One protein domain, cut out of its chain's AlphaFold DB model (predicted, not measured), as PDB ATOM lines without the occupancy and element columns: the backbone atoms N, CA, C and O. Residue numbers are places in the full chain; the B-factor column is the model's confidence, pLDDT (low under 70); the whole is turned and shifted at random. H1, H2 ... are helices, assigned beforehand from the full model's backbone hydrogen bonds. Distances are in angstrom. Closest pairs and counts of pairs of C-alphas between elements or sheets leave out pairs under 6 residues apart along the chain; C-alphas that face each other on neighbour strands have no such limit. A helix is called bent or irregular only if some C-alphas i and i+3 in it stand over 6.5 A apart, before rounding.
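AT A GLANCE: This is residues 80 to 166 of the 168 residues of an uncharacterized protein of Arundo donax (UniProt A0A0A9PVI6). Three long helices, H1, H2 and H4, lie side by side along the length of an elongated body, H2 at the corner between H1 and H4, which stay apart from each other; H2 runs opposite ways to both. The short helix H5 crosses the end of this group where H2 begins, while the link of residues 124 to 132 and the four-residue H3 lead from the far end of H2 back to H4. The printed part has 87 residues with five named helices, in the order H1, H2, H3, H4, H5, and no named strand; the class is all helix. It is only just compact, close to loose, with a radius of gyration of the C-alphas of 14.1 A, and it spans 39 by 25 by 21 A.

IN THESE COORDINATES: H1 is residues 80 to 94, 21.9 A long, and begins at C-alpha 80, at (198.146, 124.871, 43.826). It is irregular, but only just: C-alphas 83 and 86 are 6.8 A apart. H2, residues 101 to 123, is the longest helix at 33.7 A, from C-alpha 101 at (224.912, 123.989, 35.931). It too is irregular, with C-alphas 102 and 105 7.5 A apart, and it has a kink of 26 degrees near residue 108. H3 is residues 133 to 136, 5.3 A. H4 is residues 138 to 154, 24.5 A. H5, residues 157 to 164 and 10.6 A long, ends at C-alpha 164, at (227.756, 128.133, 26.280).

HOW THE PARTS SIT: H2 is the hub, touching three other helices. H1 and H2 form a helical hairpin: they touch at a shallow tilt of 7 degrees, opposite ways, and their closest C-alphas, those of Ile 83 and Val 115, are 5.3 A apart. H2 touches H4 with residues 112 to 119 alone, at a shallow tilt of 14 degrees, opposite ways; the closest C-alphas are those of Lys 116 and Tyr 140, 6.3 A apart. With residues 101 to 105 alone H2 touches H5, about perpendicular at 90 degrees; the closest C-alphas are those of His 102 and His 163, 4.2 A apart. H3 and H4 touch only at the corner by their link, with the C-alphas of His 134 and Trp 141 closest at 5.1 A. H1 is apart from H3, H4 and H5. In H4 and H5 every O i to N i+4 pair is within hydrogen-bond range, against 9 of 11 in H1 and 17 of 19 in H2; H3 is too short for such a pair.

THE WHOLE: The two C-alphas farthest apart, those of Gly 124 and Leu 165, are 40.4 A apart. The printed part has no cut. No link is long: H3 to H4 and H4 to H5 are tight, H1 to H2 and H2 to H3 short. The mean pLDDT of the printed part is 88.3; residues 127 to 135, of which 133 to 135 belong to H3, are under 70.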
ATOM      1  N   VAL A  80     196.931 124.247  43.264       93.12
ATOM      2  CA  VAL A  80     198.146 124.871  43.826       93.12
ATOM      3  C   VAL A  80     199.313 123.878  43.836       93.12
ATOM      4  O   VAL A  80     200.446 124.242  43.515       93.12
ATOM      5  N   PHE A  81     199.046 122.617  44.178       95.31
ATOM      6  CA  PHE A  81     200.042 121.554  44.116       95.31
ATOM      7  C   PHE A  81     200.556 121.335  42.683       95.31
ATOM      8  O   PHE A  81     201.769 121.332  42.480       95.31
ATOM      9  N   ASN A  82     199.672 121.246  41.689       95.19
ATOM     10  CA  ASN A  82     200.070 121.043  40.295       95.19
ATOM     11  C   ASN A  82     200.941 122.193  39.768       95.19
ATOM     12  O   ASN A  82     202.008 121.940  39.222       95.19
ATOM     13  N   ILE A  83     200.574 123.454  40.031       94.44
ATOM     14  CA  ILE A  83     201.384 124.623  39.635       94.44
ATOM     15  C   ILE A  83     202.771 124.607  40.288       94.44
ATOM     16  O   ILE A  83     203.766 124.980  39.674       94.44
ATOM     17  N   THR A  84     202.848 124.227  41.564       94.75
ATOM     18  CA  THR A  84     204.112 124.262  42.318       94.75
ATOM     19  C   THR A  84     205.004 123.051  42.057       94.75
ATOM     20  O   THR A  84     206.196 123.105  42.361       94.75
ATOM     21  N   THR A  85     204.465 121.985  41.463       95.12
ATOM     22  CA  THR A  85     205.199 120.743  41.196       95.12
ATOM     23  C   THR A  85     206.370 120.948  40.228       95.12
ATOM     24  O   THR A  85     207.487 120.621  40.627       95.12
ATOM     25  N   PRO A  86     206.212 121.571  39.041       96.06
ATOM     26  CA  PRO A  86     207.342 121.822  38.143       96.06
ATOM     27  C   PRO A  86     208.454 122.673  38.773       96.06
ATOM     28  O   PRO A  86     209.635 122.438  38.524       96.06
ATOM     29  N   ILE A  87     208.082 123.642  39.619       94.56
ATOM     30  CA  ILE A  87     209.033 124.492  40.351       94.56
ATOM     31  C   ILE A  87     209.844 123.635  41.328       94.56
ATOM     32  O   ILE A  87     211.071 123.718  41.371       94.56
ATOM     33  N   TYR A  88     209.158 122.794  42.105       93.25
ATOM     34  CA  TYR A  88     209.795 121.871  43.035       93.25
ATOM     35  C   TYR A  88     210.714 120.876  42.322       93.25
ATOM     36  O   TYR A  88     211.843 120.691  42.762       93.25
ATOM     37  N   GLU A  89     210.251 120.254  41.236       93.00
ATOM     38  CA  GLU A  89     211.020 119.266  40.476       93.00
ATOM     39  C   GLU A  89     212.325 119.855  39.942       93.00
ATOM     40  O   GLU A  89     213.382 119.253  40.121       93.00
ATOM     41  N   MET A  90     212.268 121.051  39.348       93.62
ATOM     42  CA  MET A  90     213.460 121.725  38.835       93.62
ATOM     43  C   MET A  90     214.462 122.012  39.953       93.62
ATOM     44  O   MET A  90     215.632 121.651  39.837       93.62
ATOM     45  N   ILE A  91     214.008 122.596  41.068       90.94
ATOM     46  CA  ILE A  91     214.912 122.911  42.179       90.94
ATOM     47  C   ILE A  91     215.465 121.629  42.809       90.94
ATOM     48  O   ILE A  91     216.634 121.588  43.173       90.94
ATOM     49  N   HIS A  92     214.663 120.566  42.898       90.06
ATOM     50  CA  HIS A  92     215.117 119.284  43.423       90.06
ATOM     51  C   HIS A  92     216.257 118.690  42.593       90.06
ATOM     52  O   HIS A  92     217.207 118.182  43.177       90.06
ATOM     53  N   VAL A  93     216.202 118.788  41.258       90.31
ATOM     54  CA  VAL A  93     217.302 118.350  40.378       90.31
ATOM     55  C   VAL A  93     218.575 119.152  40.655       90.31
ATOM     56  O   VAL A  93     219.651 118.566  40.775       90.31
ATOM     57  N   VAL A  94     218.443 120.474  40.806       88.38
ATOM     58  CA  VAL A  94     219.567 121.391  41.066       88.38
ATOM     59  C   VAL A  94     220.177 121.199  42.457       88.38
ATOM     60  O   VAL A  94     221.361 121.457  42.647       88.38
ATOM     61  N   ASP A  95     219.389 120.721  43.417       88.94
ATOM     62  CA  ASP A  95     219.825 120.415  44.785       88.94
ATOM     63  C   ASP A  95     220.551 119.058  44.897       88.94
ATOM     64  O   ASP A  95     221.079 118.720  45.954       88.94
ATOM     65  N   THR A  96     220.593 118.255  43.825       88.56
ATOM     66  CA  THR A  96     221.371 117.006  43.812       88.56
ATOM     67  C   THR A  96     222.852 117.253  43.522       88.56
ATOM     68  O   THR A  96     223.218 118.220  42.861       88.56
ATOM     69  N   ASP A  97     223.713 116.301  43.893       88.12
ATOM     70  CA  ASP A  97     225.147 116.320  43.549       88.12
ATOM     71  C   ASP A  97     225.432 116.081  42.043       88.12
ATOM     72  O   ASP A  97     226.579 115.885  41.633       88.12
ATOM     73  N   THR A  98     224.400 116.070  41.194       88.50
ATOM     74  CA  THR A  98     224.542 115.854  39.752       88.50
ATOM     75  C   THR A  98     225.000 117.146  39.067       88.50
ATOM     76  O   THR A  98     224.358 118.186  39.239       88.50
ATOM     77  N   PRO A  99     226.053 117.122  38.225       88.94
ATOM     78  CA  PRO A  99     226.469 118.300  37.470       88.94
ATOM     79  C   PRO A  99     225.354 118.785  36.532       88.94
ATOM     80  O   PRO A  99     225.117 118.197  35.483       88.94
ATOM     81  N   CYS A 100     224.682 119.873  36.900       91.56
ATOM     82  CA  CYS A 100     223.516 120.387  36.170       91.56
ATOM     83  C   CYS A 100     223.611 121.882  35.823       91.56
ATOM     84  O   CYS A 100     222.701 122.427  35.205       91.56
ATOM     85  N   LEU A 101     224.728 122.546  36.152       91.69
ATOM     86  CA  LEU A 101     224.912 123.989  35.931       91.69
ATOM     87  C   LEU A 101     224.683 124.408  34.467       91.69
ATOM     88  O   LEU A 101     224.127 125.467  34.197       91.69
ATOM     89  N   HIS A 102     225.094 123.554  33.527       91.44
ATOM     90  CA  HIS A 102     224.948 123.767  32.087       91.44
ATOM     91  C   HIS A 102     223.493 123.653  31.594       91.44
ATOM     92  O   HIS A 102     223.153 124.224  30.558       91.44
ATOM     93  N   LEU A 103     222.634 122.968  32.357       92.69
ATOM     94  CA  LEU A 103     221.214 122.761  32.059       92.69
ATOM     95  C   LEU A 103     220.314 123.823  32.700       92.69
ATOM     96  O   LEU A 103     219.112 123.812  32.465       92.69
ATOM     97  N   MET A 104     220.854 124.731  33.521       92.00
ATOM     98  CA  MET A 104     220.051 125.670  34.319       92.00
ATOM     99  C   MET A 104     219.054 126.478  33.488       92.00
ATOM    100  O   MET A 104     217.909 126.620  33.904       92.00
ATOM    101  N   TYR A 105     219.471 126.968  32.319       91.94
ATOM    102  CA  TYR A 105     218.599 127.697  31.394       91.94
ATOM    103  C   TYR A 105     217.473 126.810  30.851       91.94
ATOM    104  O   TYR A 105     216.303 127.149  30.992       91.94
ATOM    105  N   GLU A 106     217.814 125.638  30.313       93.12
ATOM    106  CA  GLU A 106     216.843 124.698  29.734       93.12
ATOM    107  C   GLU A 106     215.833 124.202  30.778       93.12
ATOM    108  O   GLU A 106     214.631 124.142  30.518       93.12
ATOM    109  N   MET A 107     216.303 123.893  31.990       94.25
ATOM    110  CA  MET A 107     215.440 123.488  33.098       94.25
ATOM    111  C   MET A 107     214.521 124.624  33.554       94.25
ATOM    112  O   MET A 107     213.374 124.363  33.914       94.25
ATOM    113  N   TRP A 108     215.005 125.868  33.550       94.62
ATOM    114  CA  TRP A 108     214.212 127.036  33.920       94.62
ATOM    115  C   TRP A 108     213.100 127.315  32.904       94.62
ATOM    116  O   TRP A 108     211.939 127.453  33.292       94.62
ATOM    117  N   ASP A 109     213.439 127.320  31.615       93.88
ATOM    118  CA  ASP A 109     212.481 127.531  30.525       93.88
ATOM    119  C   ASP A 109     211.426 126.416  30.502       93.88
ATOM    120  O   ASP A 109     210.224 126.691  30.487       93.88
ATOM    121  N   SER A 110     211.858 125.154  30.623       95.94
ATOM    122  CA  SER A 110     210.946 124.007  30.714       95.94
ATOM    123  C   SER A 110     210.036 124.084  31.945       95.94
ATOM    124  O   SER A 110     208.853 123.747  31.870       95.94
ATOM    125  N   MET A 111     210.553 124.542  33.090       97.00
ATOM    126  CA  MET A 111     209.753 124.732  34.300       97.00
ATOM    127  C   MET A 111     208.682 125.810  34.099       97.00
ATOM    128  O   MET A 111     207.524 125.561  34.439       97.00
ATOM    129  N   ILE A 112     209.025 126.959  33.501       95.19
ATOM    130  CA  ILE A 112     208.054 128.020  33.185       95.19
ATOM    131  C   ILE A 112     206.961 127.491  32.253       95.19
ATOM    132  O   ILE A 112     205.777 127.738  32.492       95.19
ATOM    133  N   GLU A 113     207.336 126.741  31.217       93.94
ATOM    134  CA  GLU A 113     206.386 126.169  30.264       93.94
ATOM    135  C   GLU A 113     205.419 125.188  30.941       93.94
ATOM    136  O   GLU A 113     204.203 125.281  30.764       93.94
ATOM    137  N   LYS A 114     205.929 124.290  31.791       95.50
ATOM    138  CA  LYS A 114     205.089 123.370  32.572       95.50
ATOM    139  C   LYS A 114     204.139 124.120  33.508       95.50
ATOM    140  O   LYS A 114     202.956 123.797  33.549       95.50
ATOM    141  N   VAL A 115     204.621 125.151  34.210       95.31
ATOM    142  CA  VAL A 115     203.782 126.012  35.065       95.31
ATOM    143  C   VAL A 115     202.668 126.678  34.254       95.31
ATOM    144  O   VAL A 115     201.510 126.665  34.674       95.31
ATOM    145  N   LYS A 116     202.995 127.229  33.079       92.88
ATOM    146  CA  LYS A 116     202.022 127.833  32.160       92.88
ATOM    147  C   LYS A 116     200.935 126.833  31.767       92.88
ATOM    148  O   LYS A 116     199.751 127.156  31.848       92.88
ATOM    149  N   ASN A 117     201.336 125.621  31.385       92.25
ATOM    150  CA  ASN A 117     200.419 124.570  30.953       92.25
ATOM    151  C   ASN A 117     199.452 124.154  32.070       92.25
ATOM    152  O   ASN A 117     198.251 124.068  31.820       92.25
ATOM    153  N   GLU A 118     199.938 123.982  33.302       94.19
ATOM    154  CA  GLU A 118     199.083 123.672  34.459       94.19
ATOM    155  C   GLU A 118     198.065 124.787  34.745       94.19
ATOM    156  O   GLU A 118     196.897 124.523  35.042       94.19
ATOM    157  N   ILE A 119     198.476 126.054  34.614       92.94
ATOM    158  CA  ILE A 119     197.576 127.197  34.810       92.94
ATOM    159  C   ILE A 119     196.506 127.239  33.721       92.94
ATOM    160  O   ILE A 119     195.325 127.392  34.030       92.94
ATOM    161  N   TYR A 120     196.892 127.074  32.458       90.69
ATOM    162  CA  TYR A 120     195.959 127.165  31.335       90.69
ATOM    163  C   TYR A 120     194.968 126.007  31.322       90.69
ATOM    164  O   TYR A 120     193.782 126.233  31.084       90.69
ATOM    165  N   LEU A 121     195.425 124.799  31.662       90.06
ATOM    166  CA  LEU A 121     194.557 123.640  31.837       90.06
ATOM    167  C   LEU A 121     193.455 123.924  32.865       90.06
ATOM    168  O   LEU A 121     192.290 123.612  32.627       90.06
ATOM    169  N   TRP A 122     193.806 124.558  33.984       88.56
ATOM    170  CA  TRP A 122     192.842 124.912  35.025       88.56
ATOM    171  C   TRP A 122     191.886 126.038  34.621       88.56
ATOM    172  O   TRP A 122     190.702 125.987  34.954       88.56
ATOM    173  N   GLU A 123     192.369 127.039  33.886       88.94
ATOM    174  CA  GLU A 123     191.527 128.124  33.366       88.94
ATOM    175  C   GLU A 123     190.676 127.703  32.155       88.94
ATOM    176  O   GLU A 123     189.844 128.484  31.692       88.94
ATOM    177  N   GLY A 124     190.872 126.488  31.627       84.19
ATOM    178  CA  GLY A 124     190.216 126.016  30.406       84.19
ATOM    179  C   GLY A 124     190.673 126.769  29.153       84.19
ATOM    180  O   GLY A 124     189.916 126.882  28.190       84.19
ATOM    181  N   LYS A 125     191.893 127.314  29.171       79.25
ATOM    182  CA  LYS A 125     192.477 128.085  28.071       79.25
ATOM    183  C   LYS A 125     193.401 127.208  27.239       79.25
ATOM    184  O   LYS A 125     194.069 126.319  27.757       79.25
ATOM    185  N   GLN A 126     193.456 127.477  25.937       70.44
ATOM    186  CA  GLN A 126     194.484 126.901  25.074       70.44
ATOM    187  C   GLN A 126     195.675 127.860  25.004       70.44
ATOM    188  O   GLN A 126     195.452 129.070  24.918       70.44
ATOM    189  N   PRO A 127     196.922 127.358  25.027       65.44
ATOM    190  CA  PRO A 127     198.087 128.201  24.821       65.44
ATOM    191  C   PRO A 127     198.006 128.871  23.453       65.44
ATOM    192  O   PRO A 127     198.039 128.195  22.429       65.44
ATOM    193  N   HIS A 128     197.885 130.197  23.427       64.31
ATOM    194  CA  HIS A 128     197.906 130.943  22.176       64.31
ATOM    195  C   HIS A 128     199.306 131.525  21.997       64.31
ATOM    196  O   HIS A 128     199.732 132.372  22.771       64.31
ATOM    197  N   GLU A 129     200.067 131.083  21.002       63.00
ATOM    198  CA  GLU A 129     201.473 131.505  20.843       63.00
ATOM    199  C   GLU A 129     201.634 133.004  20.525       63.00
ATOM    200  O   GLU A 129     202.713 133.560  20.682       63.00
ATOM    201  N   GLN A 130     200.554 133.661  20.093       60.41
ATOM    202  CA  GLN A 130     200.565 135.029  19.555       60.41
ATOM    203  C   GLN A 130     200.099 136.110  20.542       60.41
ATOM    204  O   GLN A 130     200.138 137.284  20.193       60.41
ATOM    205  N   LEU A 131     199.602 135.733  21.724       61.94
ATOM    206  CA  LEU A 131     199.126 136.690  22.728       61.94
ATOM    207  C   LEU A 131     200.173 136.858  23.828       61.94
ATOM    208  O   LEU A 131     200.831 135.892  24.220       61.94
ATOM    209  N   GLU A 132     200.289 138.053  24.386       60.53
ATOM    210  CA  GLU A 132     201.164 138.274  25.528       60.53
ATOM    211  C   GLU A 132     200.630 137.544  26.781       60.53
ATOM    212  O   GLU A 132     199.419 137.355  26.937       60.53
ATOM    213  N   PRO A 133     201.494 137.143  27.733       63.69
ATOM    214  CA  PRO A 133     201.090 136.432  28.951       63.69
ATOM    215  C   PRO A 133     199.939 137.081  29.737       63.69
ATOM    216  O   PRO A 133     199.063 136.371  30.231       63.69
ATOM    217  N   HIS A 134     199.934 138.415  29.831       63.16
ATOM    218  CA  HIS A 134     198.904 139.197  30.526       63.16
ATOM    219  C   HIS A 134     197.574 139.250  29.768       63.16
ATOM    220  O   HIS A 134     196.524 139.397  30.377       63.16
ATOM    221  N   GLU A 135     197.608 139.096  28.446       63.22
ATOM    222  CA  GLU A 135     196.411 139.054  27.606       63.22
ATOM    223  C   GLU A 135     195.738 137.676  27.674       63.22
ATOM    224  O   GLU A 135     194.552 137.540  27.382       63.22
ATOM    225  N   GLN A 136     196.487 136.646  28.087       71.50
ATOM    226  CA  GLN A 136     195.996 135.275  28.186       71.50
ATOM    227  C   GLN A 136     195.548 134.893  29.590       71.50
ATOM    228  O   GLN A 136     194.540 134.207  29.715       71.50
ATOM    229  N   SER A 137     196.263 135.278  30.651       86.31
ATOM    230  CA  SER A 137     195.933 134.877  32.026       86.31
ATOM    231  C   SER A 137     196.579 135.800  33.055       86.31
ATOM    232  O   SER A 137     197.804 135.838  33.182       86.31
ATOM    233  N   ASP A 138     195.748 136.473  33.856       90.12
ATOM    234  CA  ASP A 138     196.206 137.309  34.974       90.12
ATOM    235  C   ASP A 138     197.029 136.497  35.983       90.12
ATOM    236  O   ASP A 138     198.062 136.952  36.476       90.12
ATOM    237  N   LEU A 139     196.597 135.264  36.271       90.50
ATOM    238  CA  LEU A 139     197.278 134.388  37.217       90.50
ATOM    239  C   LEU A 139     198.651 133.958  36.697       90.50
ATOM    240  O   LEU A 139     199.639 134.043  37.432       90.50
ATOM    241  N   TYR A 140     198.729 133.537  35.432       91.88
ATOM    242  CA  TYR A 140     200.011 133.216  34.813       91.88
ATOM    243  C   TYR A 140     200.925 134.431  34.787       91.88
ATOM    244  O   TYR A 140     202.098 134.294  35.114       91.88
ATOM    245  N   TRP A 141     200.408 135.617  34.460       92.12
ATOM    246  CA  TRP A 141     201.217 136.828  34.446       92.12
ATOM    247  C   TRP A 141     201.856 137.103  35.810       92.12
ATOM    248  O   TRP A 141     203.074 137.268  35.878       92.12
ATOM    249  N   VAL A 142     201.082 137.065  36.900       94.44
ATOM    250  CA  VAL A 142     201.621 137.267  38.258       94.44
ATOM    251  C   VAL A 142     202.687 136.221  38.596       94.44
ATOM    252  O   VAL A 142     203.760 136.569  39.090       94.44
ATOM    253  N   ILE A 143     202.424 134.941  38.319       93.50
ATOM    254  CA  ILE A 143     203.371 133.857  38.615       93.50
ATOM    255  C   ILE A 143     204.637 133.995  37.767       93.50
ATOM    256  O   ILE A 143     205.743 133.897  38.294       93.50
ATOM    257  N   HIS A 144     204.495 134.281  36.477       93.81
ATOM    258  CA  HIS A 144     205.607 134.498  35.563       93.81
ATOM    259  C   HIS A 144     206.490 135.664  36.021       93.81
ATOM    260  O   HIS A 144     207.708 135.520  36.037       93.81
ATOM    261  N   GLN A 145     205.904 136.781  36.473       94.75
ATOM    262  CA  GLN A 145     206.671 137.891  37.054       94.75
ATOM    263  C   GLN A 145     207.470 137.444  38.283       94.75
ATOM    264  O   GLN A 145     208.666 137.707  38.367       94.75
ATOM    265  N   ILE A 146     206.852 136.689  39.199       95.12
ATOM    266  CA  ILE A 146     207.554 136.146  40.373       95.12
ATOM    267  C   ILE A 146     208.727 135.251  39.949       95.12
ATOM    268  O   ILE A 146     209.805 135.338  40.540       95.12
ATOM    269  N   LEU A 147     208.538 134.396  38.940       94.50
ATOM    270  CA  LEU A 147     209.597 133.531  38.424       94.50
ATOM    271  C   LEU A 147     210.725 134.370  37.804       94.50
ATOM    272  O   LEU A 147     211.874 134.234  38.218       94.50
ATOM    273  N   VAL A 148     210.426 135.301  36.899       93.88
ATOM    274  CA  VAL A 148     211.435 136.172  36.267       93.88
ATOM    275  C   VAL A 148     212.199 137.010  37.296       93.88
ATOM    276  O   VAL A 148     213.428 137.104  37.225       93.88
ATOM    277  N   ASP A 149     211.518 137.556  38.303       95.31
ATOM    278  CA  ASP A 149     212.150 138.295  39.399       95.31
ATOM    279  C   ASP A 149     213.121 137.418  40.195       95.31
ATOM    280  O   ASP A 149     214.185 137.873  40.631       95.31
ATOM    281  N   ARG A 150     212.762 136.146  40.409       93.12
ATOM    282  CA  ARG A 150     213.632 135.170  41.074       93.12
ATOM    283  C   ARG A 150     214.827 134.806  40.206       93.12
ATOM    284  O   ARG A 150     215.944 134.820  40.723       93.12
ATOM    285  N   TRP A 151     214.615 134.559  38.915       91.62
ATOM    286  CA  TRP A 151     215.688 134.294  37.959       91.62
ATOM    287  C   TRP A 151     216.692 135.440  37.914       91.62
ATOM    288  O   TRP A 151     217.883 135.227  38.091       91.62
ATOM    289  N   THR A 152     216.213 136.675  37.774       90.75
ATOM    290  CA  THR A 152     217.066 137.867  37.657       90.75
ATOM    291  C   THR A 152     217.951 138.068  38.889       90.75
ATOM    292  O   THR A 152     219.081 138.532  38.772       90.75
ATOM    293  N   LYS A 153     217.471 137.678  40.077       91.06
ATOM    294  CA  LYS A 153     218.251 137.726  41.324       91.06
ATOM    295  C   LYS A 153     219.237 136.565  41.472       91.06
ATOM    296  O   LYS A 153     220.259 136.736  42.126       91.06
ATOM    297  N   GLY A 154     218.904 135.387  40.943       83.44
ATOM    298  CA  GLY A 154     219.698 134.162  41.098       83.44
ATOM    299  C   GLY A 154     220.655 133.870  39.940       83.44
ATOM    300  O   GLY A 154     221.581 133.075  40.099       83.44
ATOM    301  N   ASN A 155     220.444 134.491  38.780       85.56
ATOM    302  CA  ASN A 155     221.256 134.249  37.602       85.56
ATOM    303  C   ASN A 155     222.641 134.888  37.745       85.56
ATOM    304  O   ASN A 155     222.779 136.023  38.198       85.56
ATOM    305  N   ASN A 156     223.679 134.162  37.333       87.75
ATOM    306  CA  ASN A 156     225.059 134.617  37.398       87.75
ATOM    307  C   ASN A 156     225.803 134.278  36.089       87.75
ATOM    308  O   ASN A 156     225.385 133.380  35.355       87.75
ATOM    309  N   PRO A 157     226.931 134.949  35.787       92.38
ATOM    310  CA  PRO A 157     227.690 134.684  34.563       92.38
ATOM    311  C   PRO A 157     228.202 133.243  34.410       92.38
ATOM    312  O   PRO A 157     228.487 132.821  33.290       92.38
ATOM    313  N   LEU A 158     228.317 132.472  35.500       91.25
ATOM    314  CA  LEU A 158     228.750 131.073  35.435       91.25
ATOM    315  C   LEU A 158     227.678 130.189  34.800       91.25
ATOM    316  O   LEU A 158     228.036 129.278  34.060       91.25
ATOM    317  N   HIS A 159     226.391 130.480  35.016       90.75
ATOM    318  CA  HIS A 159     225.305 129.797  34.305       90.75
ATOM    319  C   HIS A 159     225.444 129.995  32.792       90.75
ATOM    320  O   HIS A 159     225.394 129.028  32.035       90.75
ATOM    321  N   CYS A 160     225.692 131.236  32.350       90.06
ATOM    322  CA  CYS A 160     225.888 131.555  30.933       90.06
ATOM    323  C   CYS A 160     227.091 130.814  30.345       90.06
ATOM    324  O   CYS A 160     227.006 130.247  29.256       90.06
ATOM    325  N   LEU A 161     228.218 130.832  31.064       93.38
ATOM    326  CA  LEU A 161     229.447 130.178  30.632       93.38
ATOM    327  C   LEU A 161     229.253 128.662  30.526       93.38
ATOM    328  O   LEU A 161     229.582 128.083  29.497       93.38
ATOM    329  N   ALA A 162     228.687 128.030  31.557       92.94
ATOM    330  CA  ALA A 162     228.440 126.593  31.576       92.94
ATOM    331  C   ALA A 162     227.499 126.161  30.444       92.94
ATOM    332  O   ALA A 162     227.777 125.171  29.774       92.94
ATOM    333  N   HIS A 163     226.431 126.925  30.195       91.06
ATOM    334  CA  HIS A 163     225.526 126.672  29.077       91.06
ATOM    335  C   HIS A 163     226.233 126.817  27.720       91.06
ATOM    336  O   HIS A 163     226.100 125.958  26.856       91.06
ATOM    337  N   SER A 164     227.043 127.866  27.542       91.44
ATOM    338  CA  SER A 164     227.756 128.133  26.280       91.44
ATOM    339  C   SER A 164     228.846 127.103  25.967       91.44
ATOM    340  O   SER A 164     229.187 126.900  24.805       91.44
ATOM    341  N   LEU A 165     229.418 126.479  27.001       91.44
ATOM    342  CA  LEU A 165     230.447 125.446  26.879       91.44
ATOM    343  C   LEU A 165     229.870 124.026  26.784       91.44
ATOM    344  O   LEU A 165     230.645 123.074  26.693       91.44
ATOM    345  N   ASN A 166     228.544 123.867  26.808       87.62
ATOM    346  CA  ASN A 166     227.902 122.571  26.637       87.62
ATOM    347  C   ASN A 166     227.878 122.184  25.144       87.62
ATOM    348  O   ASN A 166     227.227 122.879  24.358       87.62
TER     349      ASN A 166